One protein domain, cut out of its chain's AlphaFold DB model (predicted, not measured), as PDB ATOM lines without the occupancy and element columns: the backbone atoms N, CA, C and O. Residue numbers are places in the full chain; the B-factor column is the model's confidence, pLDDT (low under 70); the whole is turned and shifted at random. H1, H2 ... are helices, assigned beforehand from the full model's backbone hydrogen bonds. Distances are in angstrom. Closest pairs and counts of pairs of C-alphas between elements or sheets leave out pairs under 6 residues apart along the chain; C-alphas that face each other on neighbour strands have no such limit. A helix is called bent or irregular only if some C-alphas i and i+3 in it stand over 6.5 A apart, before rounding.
ATOM      1  N   VAL A   8     155.002 212.695 206.811       59.84
ATOM      2  CA  VAL A   8     155.396 213.550 205.690       59.84
ATOM      3  C   VAL A   8     156.831 214.013 205.944       59.84
ATOM      4  O   VAL A   8     157.073 214.668 206.961       59.84
ATOM      5  N   PRO A   9     157.803 213.658 205.088       64.88
ATOM      6  CA  PRO A   9     159.167 214.139 205.244       64.88
ATOM      7  C   PRO A   9     159.221 215.652 204.996       64.88
ATOM      8  O   PRO A   9     158.765 216.135 203.961       64.88
ATOM      9  N   VAL A  10     159.794 216.393 205.947       75.25
ATOM     10  CA  VAL A  10     160.121 217.815 205.779       75.25
ATOM     11  C   VAL A  10     161.538 217.897 205.224       75.25
ATOM     12  O   VAL A  10     162.491 217.490 205.888       75.25
ATOM     13  N   LEU A  11     161.674 218.390 203.994       79.25
ATOM     14  CA  LEU A  11     162.975 218.623 203.373       79.25
ATOM     15  C   LEU A  11     163.541 219.950 203.890       79.25
ATOM     16  O   LEU A  11     162.941 221.004 203.685       79.25
ATOM     17  N   TYR A  12     164.693 219.899 204.556       81.94
ATOM     18  CA  TYR A  12     165.445 221.090 204.951       81.94
ATOM     19  C   TYR A  12     166.515 221.382 203.902       81.94
ATOM     20  O   TYR A  12     167.295 220.498 203.552       81.94
ATOM     21  N   GLY A  13     166.562 222.618 203.406       89.06
ATOM     22  CA  GLY A  13     167.573 223.046 202.443       89.06
ATOM     23  C   GLY A  13     167.054 224.061 201.425       89.06
ATOM     24  O   GLY A  13     165.977 224.634 201.611       89.06
ATOM     25  N   PRO A  14     167.833 224.302 200.354       88.38
ATOM     26  CA  PRO A  14     167.398 225.107 199.221       88.38
ATOM     27  C   PRO A  14     166.088 224.580 198.629       88.38
ATOM     28  O   PRO A  14     165.833 223.375 198.631       88.38
ATOM     29  N   GLN A  15     165.270 225.487 198.093       90.44
ATOM     30  CA  GLN A  15     164.023 225.120 197.428       90.44
ATOM     31  C   GLN A  15     164.308 224.162 196.264       90.44
ATOM     32  O   GLN A  15     165.218 224.399 195.464       90.44
ATOM     33  N   ILE A  16     163.521 223.084 196.175       94.81
ATOM     34  CA  ILE A  16     163.612 222.149 195.054       94.81
ATOM     35  C   ILE A  16     163.283 222.914 193.760       94.81
ATOM     36  O   ILE A  16     162.292 223.644 193.731       94.81
ATOM     37  N   PRO A  17     164.119 222.818 192.710       95.81
ATOM     38  CA  PRO A  17     163.875 223.545 191.469       95.81
ATOM     39  C   PRO A  17     162.611 223.043 190.763       95.81
ATOM     40  O   PRO A  17     162.221 221.892 190.941       95.81
ATOM     41  N   ARG A  18     161.995 223.880 189.924       94.25
ATOM     42  CA  ARG A  18     160.836 223.482 189.114       94.25
ATOM     43  C   ARG A  18     161.268 222.725 187.856       94.25
ATOM     44  O   ARG A  18     162.341 223.005 187.310       94.25
ATOM     45  N   GLN A  19     160.443 221.781 187.402       95.25
ATOM     46  CA  GLN A  19     160.713 221.005 186.187       95.25
ATOM     47  C   GLN A  19     160.410 221.777 184.898       95.25
ATOM     48  O   GLN A  19     161.080 221.570 183.887       95.25
ATOM     49  N   ASP A  20     159.390 222.632 184.921       93.88
ATOM     50  CA  ASP A  20     158.809 223.276 183.741       93.88
ATOM     51  C   ASP A  20     159.670 224.402 183.160       93.88
ATOM     52  O   ASP A  20     159.530 224.731 181.982       93.88
ATOM     53  N   ARG A  21     160.589 224.973 183.945       92.75
ATOM     54  CA  ARG A  21     161.484 226.028 183.461       92.75
ATOM     55  C   ARG A  21     162.817 225.473 182.964       92.75
ATOM     56  O   ARG A  21     163.526 224.762 183.680       92.75
ATOM     57  N   ASP A  22     163.201 225.866 181.752       94.75
ATOM     58  CA  ASP A  22     164.447 225.426 181.108       94.75
ATOM     59  C   ASP A  22     165.708 225.794 181.912       94.75
ATOM     60  O   ASP A  22     166.675 225.029 181.942       94.75
ATOM     61  N   ASP A  23     165.696 226.943 182.597       95.12
ATOM     62  CA  ASP A  23     166.810 227.426 183.419       95.12
ATOM     63  C   ASP A  23     167.025 226.576 184.682       95.12
ATOM     64  O   ASP A  23     168.161 226.405 185.138       95.12
ATOM     65  N   THR A  24     165.958 225.988 185.229       95.56
ATOM     66  CA  THR A  24     166.016 225.140 186.426       95.56
ATOM     67  C   THR A  24     165.990 223.644 186.138       95.56
ATOM     68  O   THR A  24     166.370 222.866 187.016       95.56
ATOM     69  N   ARG A  25     165.639 223.220 184.916       95.62
ATOM     70  CA  ARG A  25     165.460 221.806 184.546       95.62
ATOM     71  C   ARG A  25     166.673 220.922 184.862       95.62
ATOM     72  O   ARG A  25     166.532 219.846 185.437       95.62
ATOM     73  N   LYS A  26     167.898 221.379 184.581       96.88
ATOM     74  CA  LYS A  26     169.113 220.609 184.931       96.88
ATOM     75  C   LYS A  26     169.273 220.420 186.443       96.88
ATOM     76  O   LYS A  26     169.638 219.338 186.900       96.88
ATOM     77  N   ARG A  27     168.993 221.469 187.226       96.75
ATOM     78  CA  ARG A  27     169.067 221.423 188.696       96.75
ATOM     79  C   ARG A  27     167.970 220.531 189.272       96.75
ATOM     80  O   ARG A  27     168.237 219.820 190.236       96.75
ATOM     81  N   TYR A  28     166.785 220.532 188.657       97.19
ATOM     82  CA  TYR A  28     165.684 219.630 188.982       97.19
ATOM     83  C   TYR A  28     166.142 218.167 188.899       97.19
ATOM     84  O   TYR A  28     166.168 217.479 189.918       97.19
ATOM     85  N   TYR A  29     166.631 217.711 187.743       97.62
ATOM     86  CA  TYR A  29     167.061 216.315 187.583       97.62
ATOM     87  C   TYR A  29     168.180 215.909 188.551       97.62
ATOM     88  O   TYR A  29     168.103 214.845 189.169       97.62
ATOM     89  N   ARG A  30     169.182 216.779 188.749       97.12
ATOM     90  CA  ARG A  30     170.260 216.553 189.727       97.12
ATOM     91  C   ARG A  30     169.708 216.383 191.147       97.12
ATOM     92  O   ARG A  30     170.125 215.461 191.849       97.12
ATOM     93  N   ALA A  31     168.766 217.229 191.568       96.56
ATOM     94  CA  ALA A  31     168.161 217.151 192.897       96.56
ATOM     95  C   ALA A  31     167.386 215.838 193.099       96.56
ATOM     96  O   ALA A  31     167.607 215.146 194.093       96.56
ATOM     97  N   PHE A  32     166.537 215.446 192.144       96.19
ATOM     98  CA  PHE A  32     165.724 214.233 192.281       96.19
ATOM     99  C   PHE A  32     166.548 212.945 192.236       96.19
ATOM    100  O   PHE A  32     166.293 212.037 193.027       96.19
ATOM    101  N   LEU A  33     167.581 212.879 191.392       97.38
ATOM    102  CA  LEU A  33     168.535 211.768 191.412       97.38
ATOM    103  C   LEU A  33     169.231 211.656 192.773       97.38
ATOM    104  O   LEU A  33     169.289 210.575 193.349       97.38
ATOM    105  N   THR A  34     169.692 212.780 193.324       96.12
ATOM    106  CA  THR A  34     170.396 212.805 194.616       96.12
ATOM    107  C   THR A  34     169.498 212.375 195.781       96.12
ATOM    108  O   THR A  34     169.968 211.712 196.702       96.12
ATOM    109  N   LEU A  35     168.218 212.757 195.760       95.44
ATOM    110  CA  LEU A  35     167.290 212.516 196.867       95.44
ATOM    111  C   LEU A  35     166.611 211.142 196.817       95.44
ATOM    112  O   LEU A  35     166.328 210.575 197.871       95.44
ATOM    113  N   PHE A  36     166.315 210.620 195.624       96.19
ATOM    114  CA  PHE A  36     165.418 209.466 195.471       96.19
ATOM    115  C   PHE A  36     166.052 208.234 194.828       96.19
ATOM    116  O   PHE A  36     165.445 207.162 194.864       96.19
ATOM    117  N   VAL A  37     167.254 208.351 194.266       96.75
ATOM    118  CA  VAL A  37     168.039 207.192 193.832       96.75
ATOM    119  C   VAL A  37     169.040 206.864 194.930       96.75
ATOM    120  O   VAL A  37     169.636 207.754 195.519       96.75
ATOM    121  N   SER A  38     169.233 205.586 195.238       96.31
ATOM    122  CA  SER A  38     170.298 205.175 196.155       96.31
ATOM    123  C   SER A  38     171.647 205.285 195.450       96.31
ATOM    124  O   SER A  38     171.855 204.629 194.431       96.31
ATOM    125  N   TRP A  39     172.576 206.056 196.007       96.94
ATOM    126  CA  TRP A  39     173.921 206.228 195.459       96.94
ATOM    127  C   TRP A  39     174.982 206.137 196.551       96.94
ATOM    128  O   TRP A  39     174.738 206.435 197.720       96.94
ATOM    129  N   ARG A  40     176.174 205.685 196.164       96.81
ATOM    130  CA  ARG A  40     177.390 205.713 196.989       96.81
ATOM    131  C   ARG A  40     178.467 206.576 196.349       96.81
ATOM    132  O   ARG A  40     179.264 207.175 197.060       96.81
ATOM    133  N   ASN A  41     178.475 206.645 195.021       96.88
ATOM    134  CA  ASN A  41     179.388 207.452 194.225       96.88
ATOM    135  C   ASN A  41     178.602 208.300 193.221       96.88
ATOM    136  O   ASN A  41     177.496 207.945 192.824       96.88
ATOM    137  N   VAL A  42     179.208 209.386 192.735       95.81
ATOM    138  CA  VAL A  42     178.595 210.259 191.712       95.81
ATOM    139  C   VAL A  42     178.283 209.491 190.420       95.81
ATOM    140  O   VAL A  42     177.275 209.761 189.775       95.81
ATOM    141  N   ILE A  43     179.088 208.473 190.097       96.38
ATOM    142  CA  ILE A  43     178.906 207.602 188.925       96.38
ATOM    143  C   ILE A  43     177.583 206.813 188.999       96.38
ATOM    144  O   ILE A  43     176.969 206.519 187.972       96.38
ATOM    145  N   ASP A  44     177.086 206.524 190.210       96.75
ATOM    146  CA  ASP A  44     175.793 205.851 190.393       96.75
ATOM    147  C   ASP A  44     174.636 206.758 189.947       96.75
ATOM    148  O   ASP A  44     173.632 206.270 189.428       96.75
ATOM    149  N   LEU A  45     174.793 208.079 190.094       96.62
ATOM    150  CA  LEU A  45     173.818 209.078 189.663       96.62
ATOM    151  C   LEU A  45     173.968 209.419 188.185       96.62
ATOM    152  O   LEU A  45     172.960 209.564 187.493       96.62
ATOM    153  N   TYR A  46     175.207 209.553 187.703       96.75
ATOM    154  CA  TYR A  46     175.465 210.042 186.359       96.75
ATOM    155  C   TYR A  46     176.787 209.541 185.737       96.75
ATOM    156  O   TYR A  46     177.826 209.575 186.386       96.75
ATOM    157  N   ASP A  47     176.759 209.120 184.465       96.69
ATOM    158  CA  ASP A  47     177.935 208.761 183.650       96.69
ATOM    159  C   ASP A  47     178.502 209.979 182.886       96.69
ATOM    160  O   ASP A  47     177.770 210.879 182.494       96.69
ATOM    161  N   ILE A  48     179.811 210.010 182.646       96.19
ATOM    162  CA  ILE A  48     180.576 211.168 182.152       96.19
ATOM    163  C   ILE A  48     180.033 211.719 180.822       96.19
ATOM    164  O   ILE A  48     180.107 212.924 180.585       96.19
ATOM    165  N   ASN A  49     179.466 210.858 179.972       96.94
ATOM    166  CA  ASN A  49     179.052 211.205 178.608       96.94
ATOM    167  C   ASN A  49     177.537 211.404 178.416       96.94
ATOM    168  O   ASN A  49     177.111 211.663 177.292       96.94
ATOM    169  N   GLN A  50     176.714 211.241 179.453       97.19
ATOM    170  CA  GLN A  50     175.255 211.450 179.356       97.19
ATOM    171  C   GLN A  50     174.886 212.868 179.797       97.19
ATOM    172  O   GLN A  50     175.747 213.583 180.265       97.19
ATOM    173  N   THR A  51     173.643 213.326 179.656       97.75
ATOM    174  CA  THR A  51     173.178 214.559 180.322       97.75
ATOM    175  C   THR A  51     172.394 214.229 181.597       97.75
ATOM    176  O   THR A  51     172.034 213.078 181.831       97.75
ATOM    177  N   TRP A  52     172.171 215.207 182.486       97.44
ATOM    178  CA  TRP A  52     171.413 214.969 183.729       97.44
ATOM    179  C   TRP A  52     169.975 214.512 183.447       97.44
ATOM    180  O   TRP A  52     169.397 213.775 184.239       97.44
ATOM    181  N   GLU A  53     169.427 214.926 182.307       97.75
ATOM    182  CA  GLU A  53     168.119 214.512 181.807       97.75
ATOM    183  C   GLU A  53     168.136 213.039 181.372       97.75
ATOM    184  O   GLU A  53     167.350 212.244 181.882       97.75
ATOM    185  N   ASP A  54     169.118 212.635 180.558       98.19
ATOM    186  CA  ASP A  54     169.297 211.227 180.160       98.19
ATOM    187  C   ASP A  54     169.550 210.315 181.376       98.19
ATOM    188  O   ASP A  54     169.047 209.189 181.473       98.19
ATOM    189  N   ALA A  55     170.323 210.811 182.344       98.19
ATOM    190  CA  ALA A  55     170.603 210.133 183.604       98.19
ATOM    191  C   ALA A  55     169.331 209.866 184.406       98.19
ATOM    192  O   ALA A  55     169.159 208.778 184.961       98.19
ATOM    193  N   PHE A  56     168.454 210.866 184.467       97.88
ATOM    194  CA  PHE A  56     167.188 210.787 185.172       97.88
ATOM    195  C   PHE A  56     166.235 209.817 184.481       97.88
ATOM    196  O   PHE A  56     165.715 208.917 185.138       97.88
ATOM    197  N   GLU A  57     166.069 209.923 183.161       97.81
ATOM    198  CA  GLU A  57     165.186 209.033 182.400       97.81
ATOM    199  C   GLU A  57     165.648 207.568 182.456       97.81
ATOM    200  O   GLU A  57     164.837 206.669 182.682       97.81
ATOM    201  N   SER A  58     166.958 207.306 182.372       97.81
ATOM    202  CA  SER A  58     167.508 205.943 182.491       97.81
ATOM    203  C   SER A  58     167.347 205.318 183.884       97.81
ATOM    204  O   SER A  58     167.353 204.093 184.004       97.81
ATOM    205  N   ARG A  59     167.202 206.134 184.936       97.25
ATOM    206  CA  ARG A  59     167.095 205.692 186.343       97.25
ATOM    207  C   ARG A  59     165.700 205.884 186.934       97.25
ATOM    208  O   ARG A  59     165.468 205.545 188.093       97.25
ATOM    209  N   LYS A  60     164.752 206.389 186.148       96.75
ATOM    210  CA  LYS A  60     163.373 206.692 186.550       96.75
ATOM    211  C   LYS A  60     162.657 205.488 187.171       96.75
ATOM    212  O   LYS A  60     161.888 205.620 188.121       96.75
ATOM    213  N   ASN A  61     162.957 204.303 186.650       97.50
ATOM    214  CA  ASN A  61     162.453 203.009 187.104       97.50
ATOM    215  C   ASN A  61     163.058 202.523 188.436       97.50
ATOM    216  O   ASN A  61     162.505 201.611 189.045       97.50
ATOM    217  N   LEU A  62     164.175 203.103 188.890       97.12
ATOM    218  CA  LEU A  62     164.778 202.807 190.196       97.12
ATOM    219  C   LEU A  62     164.092 203.579 191.331       97.12
ATOM    220  O   LEU A  62     164.206 203.201 192.496       97.12
ATOM    221  N   ILE A  63     163.374 204.653 190.997       97.12
ATOM    222  CA  ILE A  63     162.622 205.456 191.956       97.12
ATOM    223  C   ILE A  63     161.348 204.698 192.335       97.12
ATOM    224  O   ILE A  63     160.541 204.316 191.487       97.12
ATOM    225  N   SER A  64     161.159 204.479 193.636       96.44
ATOM    226  CA  SER A  64     159.983 203.768 194.140       96.44
ATOM    227  C   SER A  64     158.675 204.495 193.797       96.44
ATOM    228  O   SER A  64     158.623 205.722 193.744       96.44
ATOM    229  N   VAL A  65     157.578 203.746 193.657       96.12
ATOM    230  CA  VAL A  65     156.236 204.316 193.406       96.12
ATOM    231  C   VAL A  65     155.826 205.322 194.489       96.12
ATOM    232  O   VAL A  65     155.143 206.301 194.209       96.12
ATOM    233  N   HIS A  66     156.242 205.105 195.741       92.81
ATOM    234  CA  HIS A  66     155.968 206.051 196.821       92.81
ATOM    235  C   HIS A  66     156.760 207.354 196.660       92.81
ATOM    236  O   HIS A  66     156.191 208.429 196.823       92.81
ATOM    237  N   ALA A  67     158.041 207.260 196.294       94.38
ATOM    238  CA  ALA A  67     158.859 208.426 195.990       94.38
ATOM    239  C   ALA A  67     158.270 209.227 194.821       94.38
ATOM    240  O   ALA A  67     158.132 210.434 194.959       94.38
ATOM    241  N   TRP A  68     157.814 208.571 193.747       96.31
ATOM    242  CA  TRP A  68     157.133 209.236 192.624       96.31
ATOM    243  C   TRP A  68     155.975 210.129 193.057       96.31
ATOM    244  O   TRP A  68     155.905 211.275 192.630       96.31
ATOM    245  N   LYS A  69     155.134 209.662 193.984       93.31
ATOM    246  CA  LYS A  69     154.045 210.484 194.534       93.31
ATOM    247  C   LYS A  69     154.554 211.730 195.261       93.31
ATOM    248  O   LYS A  69     153.911 212.771 195.217       93.31
ATOM    249  N   ILE A  70     155.700 211.642 195.939       92.12
ATOM    250  CA  ILE A  70     156.335 212.806 196.574       92.12
ATOM    251  C   ILE A  70     156.827 213.783 195.497       92.12
ATOM    252  O   ILE A  70     156.593 214.979 195.632       92.12
ATOM    253  N   ILE A  71     157.458 213.286 194.425       93.56
ATOM    254  CA  ILE A  71     157.909 214.105 193.283       93.56
ATOM    255  C   ILE A  71     156.726 214.856 192.657       93.56
ATOM    256  O   ILE A  71     156.791 216.073 192.497       93.56
ATOM    257  N   GLU A  72     155.637 214.142 192.362       93.19
ATOM    258  CA  GLU A  72     154.404 214.703 191.796       93.19
ATOM    259  C   GLU A  72     153.802 215.774 192.712       93.19
ATOM    260  O   GLU A  72     153.495 216.870 192.253       93.19
ATOM    261  N   ASN A  73     153.716 215.510 194.019       91.00
ATOM    262  CA  ASN A  73     153.209 216.485 194.986       91.00
ATOM    263  C   ASN A  73     154.084 217.746 195.069       91.00
ATOM    264  O   ASN A  73     153.554 218.841 195.244       91.00
ATOM    265  N   ILE A  74     155.411 217.611 194.954       91.00
ATOM    266  CA  ILE A  74     156.317 218.766 194.915       91.00
ATOM    267  C   ILE A  74     156.058 219.597 193.652       91.00
ATOM    268  O   ILE A  74     155.994 220.819 193.751       91.00
ATOM    269  N   GLN A  75     155.870 218.968 192.484       92.88
ATOM    270  CA  GLN A  75     155.543 219.705 191.255       92.88
ATOM    271  C   GLN A  75     154.180 220.393 191.340       92.88
ATOM    272  O   GLN A  75     154.094 221.583 191.052       92.88
ATOM    273  N   LEU A  76     153.158 219.701 191.847       89.50
ATOM    274  CA  LEU A  76     151.837 220.286 192.062       89.50
ATOM    275  C   LEU A  76     151.895 221.486 193.019       89.50
ATOM    276  O   LEU A  76     151.240 222.496 192.789       89.50
ATOM    277  N   LEU A  77     152.708 221.411 194.080       88.12
ATOM    278  CA  LEU A  77     152.906 222.536 194.998       88.12
ATOM    279  C   LEU A  77     153.484 223.762 194.279       88.12
ATOM    280  O   LEU A  77     153.077 224.881 194.582       88.12
ATOM    281  N   HIS A  78     154.412 223.562 193.342       89.12
ATOM    282  CA  HIS A  78     154.926 224.650 192.518       89.12
ATOM    283  C   HIS A  78     153.846 225.209 191.590       89.12
ATOM    284  O   HIS A  78     153.616 226.410 191.601       89.12
ATOM    285  N   GLU A  79     153.125 224.353 190.868       87.06
ATOM    286  CA  GLU A  79     152.025 224.772 189.987       87.06
ATOM    287  C   GLU A  79     150.958 225.590 190.733       87.06
ATOM    288  O   GLU A  79     150.502 226.616 190.232       87.06
ATOM    289  N   CYS A  80     150.610 225.193 191.961       85.19
ATOM    290  CA  CYS A  80     149.680 225.940 192.808       85.19
ATOM    291  C   CYS A  80     150.257 227.264 193.328       85.19
ATOM    292  O   CYS A  80     149.496 228.197 193.557       85.19
ATOM    293  N   ALA A  81     151.568 227.342 193.565       84.12
ATOM    294  CA  ALA A  81     152.215 228.555 194.062       84.12
ATOM    295  C   ALA A  81     152.412 229.611 192.963       84.12
ATOM    296  O   ALA A  81     152.365 230.802 193.254       84.12
ATOM    297  N   ASP A  82     152.648 229.177 191.723       76.81
ATOM    298  CA  ASP A  82     152.790 230.053 190.553       76.81
ATOM    299  C   ASP A  82     151.448 230.482 189.961       76.81
ATOM    300  O   ASP A  82     151.375 231.462 189.219       76.81
ATOM    301  N   GLY A  83     150.372 229.785 190.329       66.75
ATOM    302  CA  GLY A  83     149.055 230.379 190.310       66.75
ATOM    303  C   GLY A  83     149.028 231.548 191.289       66.75
ATOM    304  O   GLY A  83     148.540 231.405 192.407       66.75
ATOM    305  N   GLU A  84     149.450 232.734 190.844       55.25
ATOM    306  CA  GLU A  84     148.754 233.970 191.203       55.25
ATOM    307  C   GLU A  84     147.310 233.820 190.697       55.25
ATOM    308  O   GLU A  84     146.860 234.469 189.760       55.25
ATOM    309  N   TYR A  85     146.545 232.921 191.317       54.59
ATOM    310  CA  TYR A  85     145.177 233.267 191.589       54.59
ATOM    311  C   TYR A  85     145.326 234.494 192.483       54.59
ATOM    312  O   TYR A  85     145.615 234.377 193.676       54.59
ATOM    313  N   GLU A  86     145.218 235.685 191.891       52.56
ATOM    314  CA  GLU A  86     144.619 236.799 192.606       52.56
ATOM    315  C   GLU A  86     143.271 236.250 193.072       52.56
ATOM    316  O   GLU A  86     142.281 236.218 192.345       52.56
TER     317      GLU A  86
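AT A GLANCE: This is residues 8 to 86 of the 249 residues of the protein "Hypothetical protein" of Adineta ricciae (UniProt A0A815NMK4). The long last helix, H4, runs past H1 the opposite way, and H3 packs side by side with H1; the three form a loose group, with the short H2 near H1 and H3 and away from H4. Residues 16 to 20 of the unnamed opening stretch thread between H4 and the first part of H1, and residues 80 to 86 stick out free. The printed part has 79 residues with four named helices, H1, H2, H3 and H4 along the chain, and no named strand; its class is all helix. It is only just compact, close to loose, with a radius of gyration of the C-alphas of 13.4 A, and its elongated outline spans 45 by 28 by 23 A.

IN THESE COORDINATES: H4, residues 65 to 82, is the longest helix, 26.1 A from C-alpha 65 at (156.236, 204.316, 193.406) to C-alpha 82 at (152.790, 230.053, 190.553). H1, residues 22 to 36, begins with C-alpha 22 at (164.447, 225.426, 181.108) and is 21.5 A long; it is irregular, with C-alphas 23 and 26 standing 7.4 A apart. H3, residues 52 to 62, is 15.3 A long and also irregular, with C-alphas 58 and 61 standing 7.4 A apart. H2, residues 42 to 45, is 5.3 A long.

HOW THE PARTS SIT: H4 and H1 are close but not clearly touching; their closest C-alphas, those of Ala 67 and Phe 36, are 6.7 A apart. They run opposite ways at a shallow tilt of 33 degrees, only just short of steep. H1 and H3 touch, with the C-alphas of Tyr 29 and Trp 52 closest at 6.0 A. They run the same way at a shallow tilt of 34 degrees, only just short of steep. H2 is close to H1 but not clearly touching it, the closest C-alphas being those of Leu 45 and Leu 33 at 6.2 A. It is also close to H3 but not clearly touching it, the closest C-alphas being those of Leu 45 and Ala 55 at 6.9 A. H2 and H4 are apart, and so are H3 and H4. In H4 every O i to N i+4 pair is within hydrogen-bond range; in H1 9 of 11 are and in H3 5 of 7, while H2 is too short for such a pair and has its 1 pair of O i and N i+3 within range.

THE WHOLE: The two C-alphas farthest apart, those of Asn 41 and Glu 86, are 45.5 A apart. The printed part has no cut. The links H1 to H2 and H3 to H4 are tight, and H2 to H3 is short. Residues 8 to 21 hold no named element. The mean pLDDT of the printed part is 91.3; residues 8 to 9 and 83 to 86 are under 70.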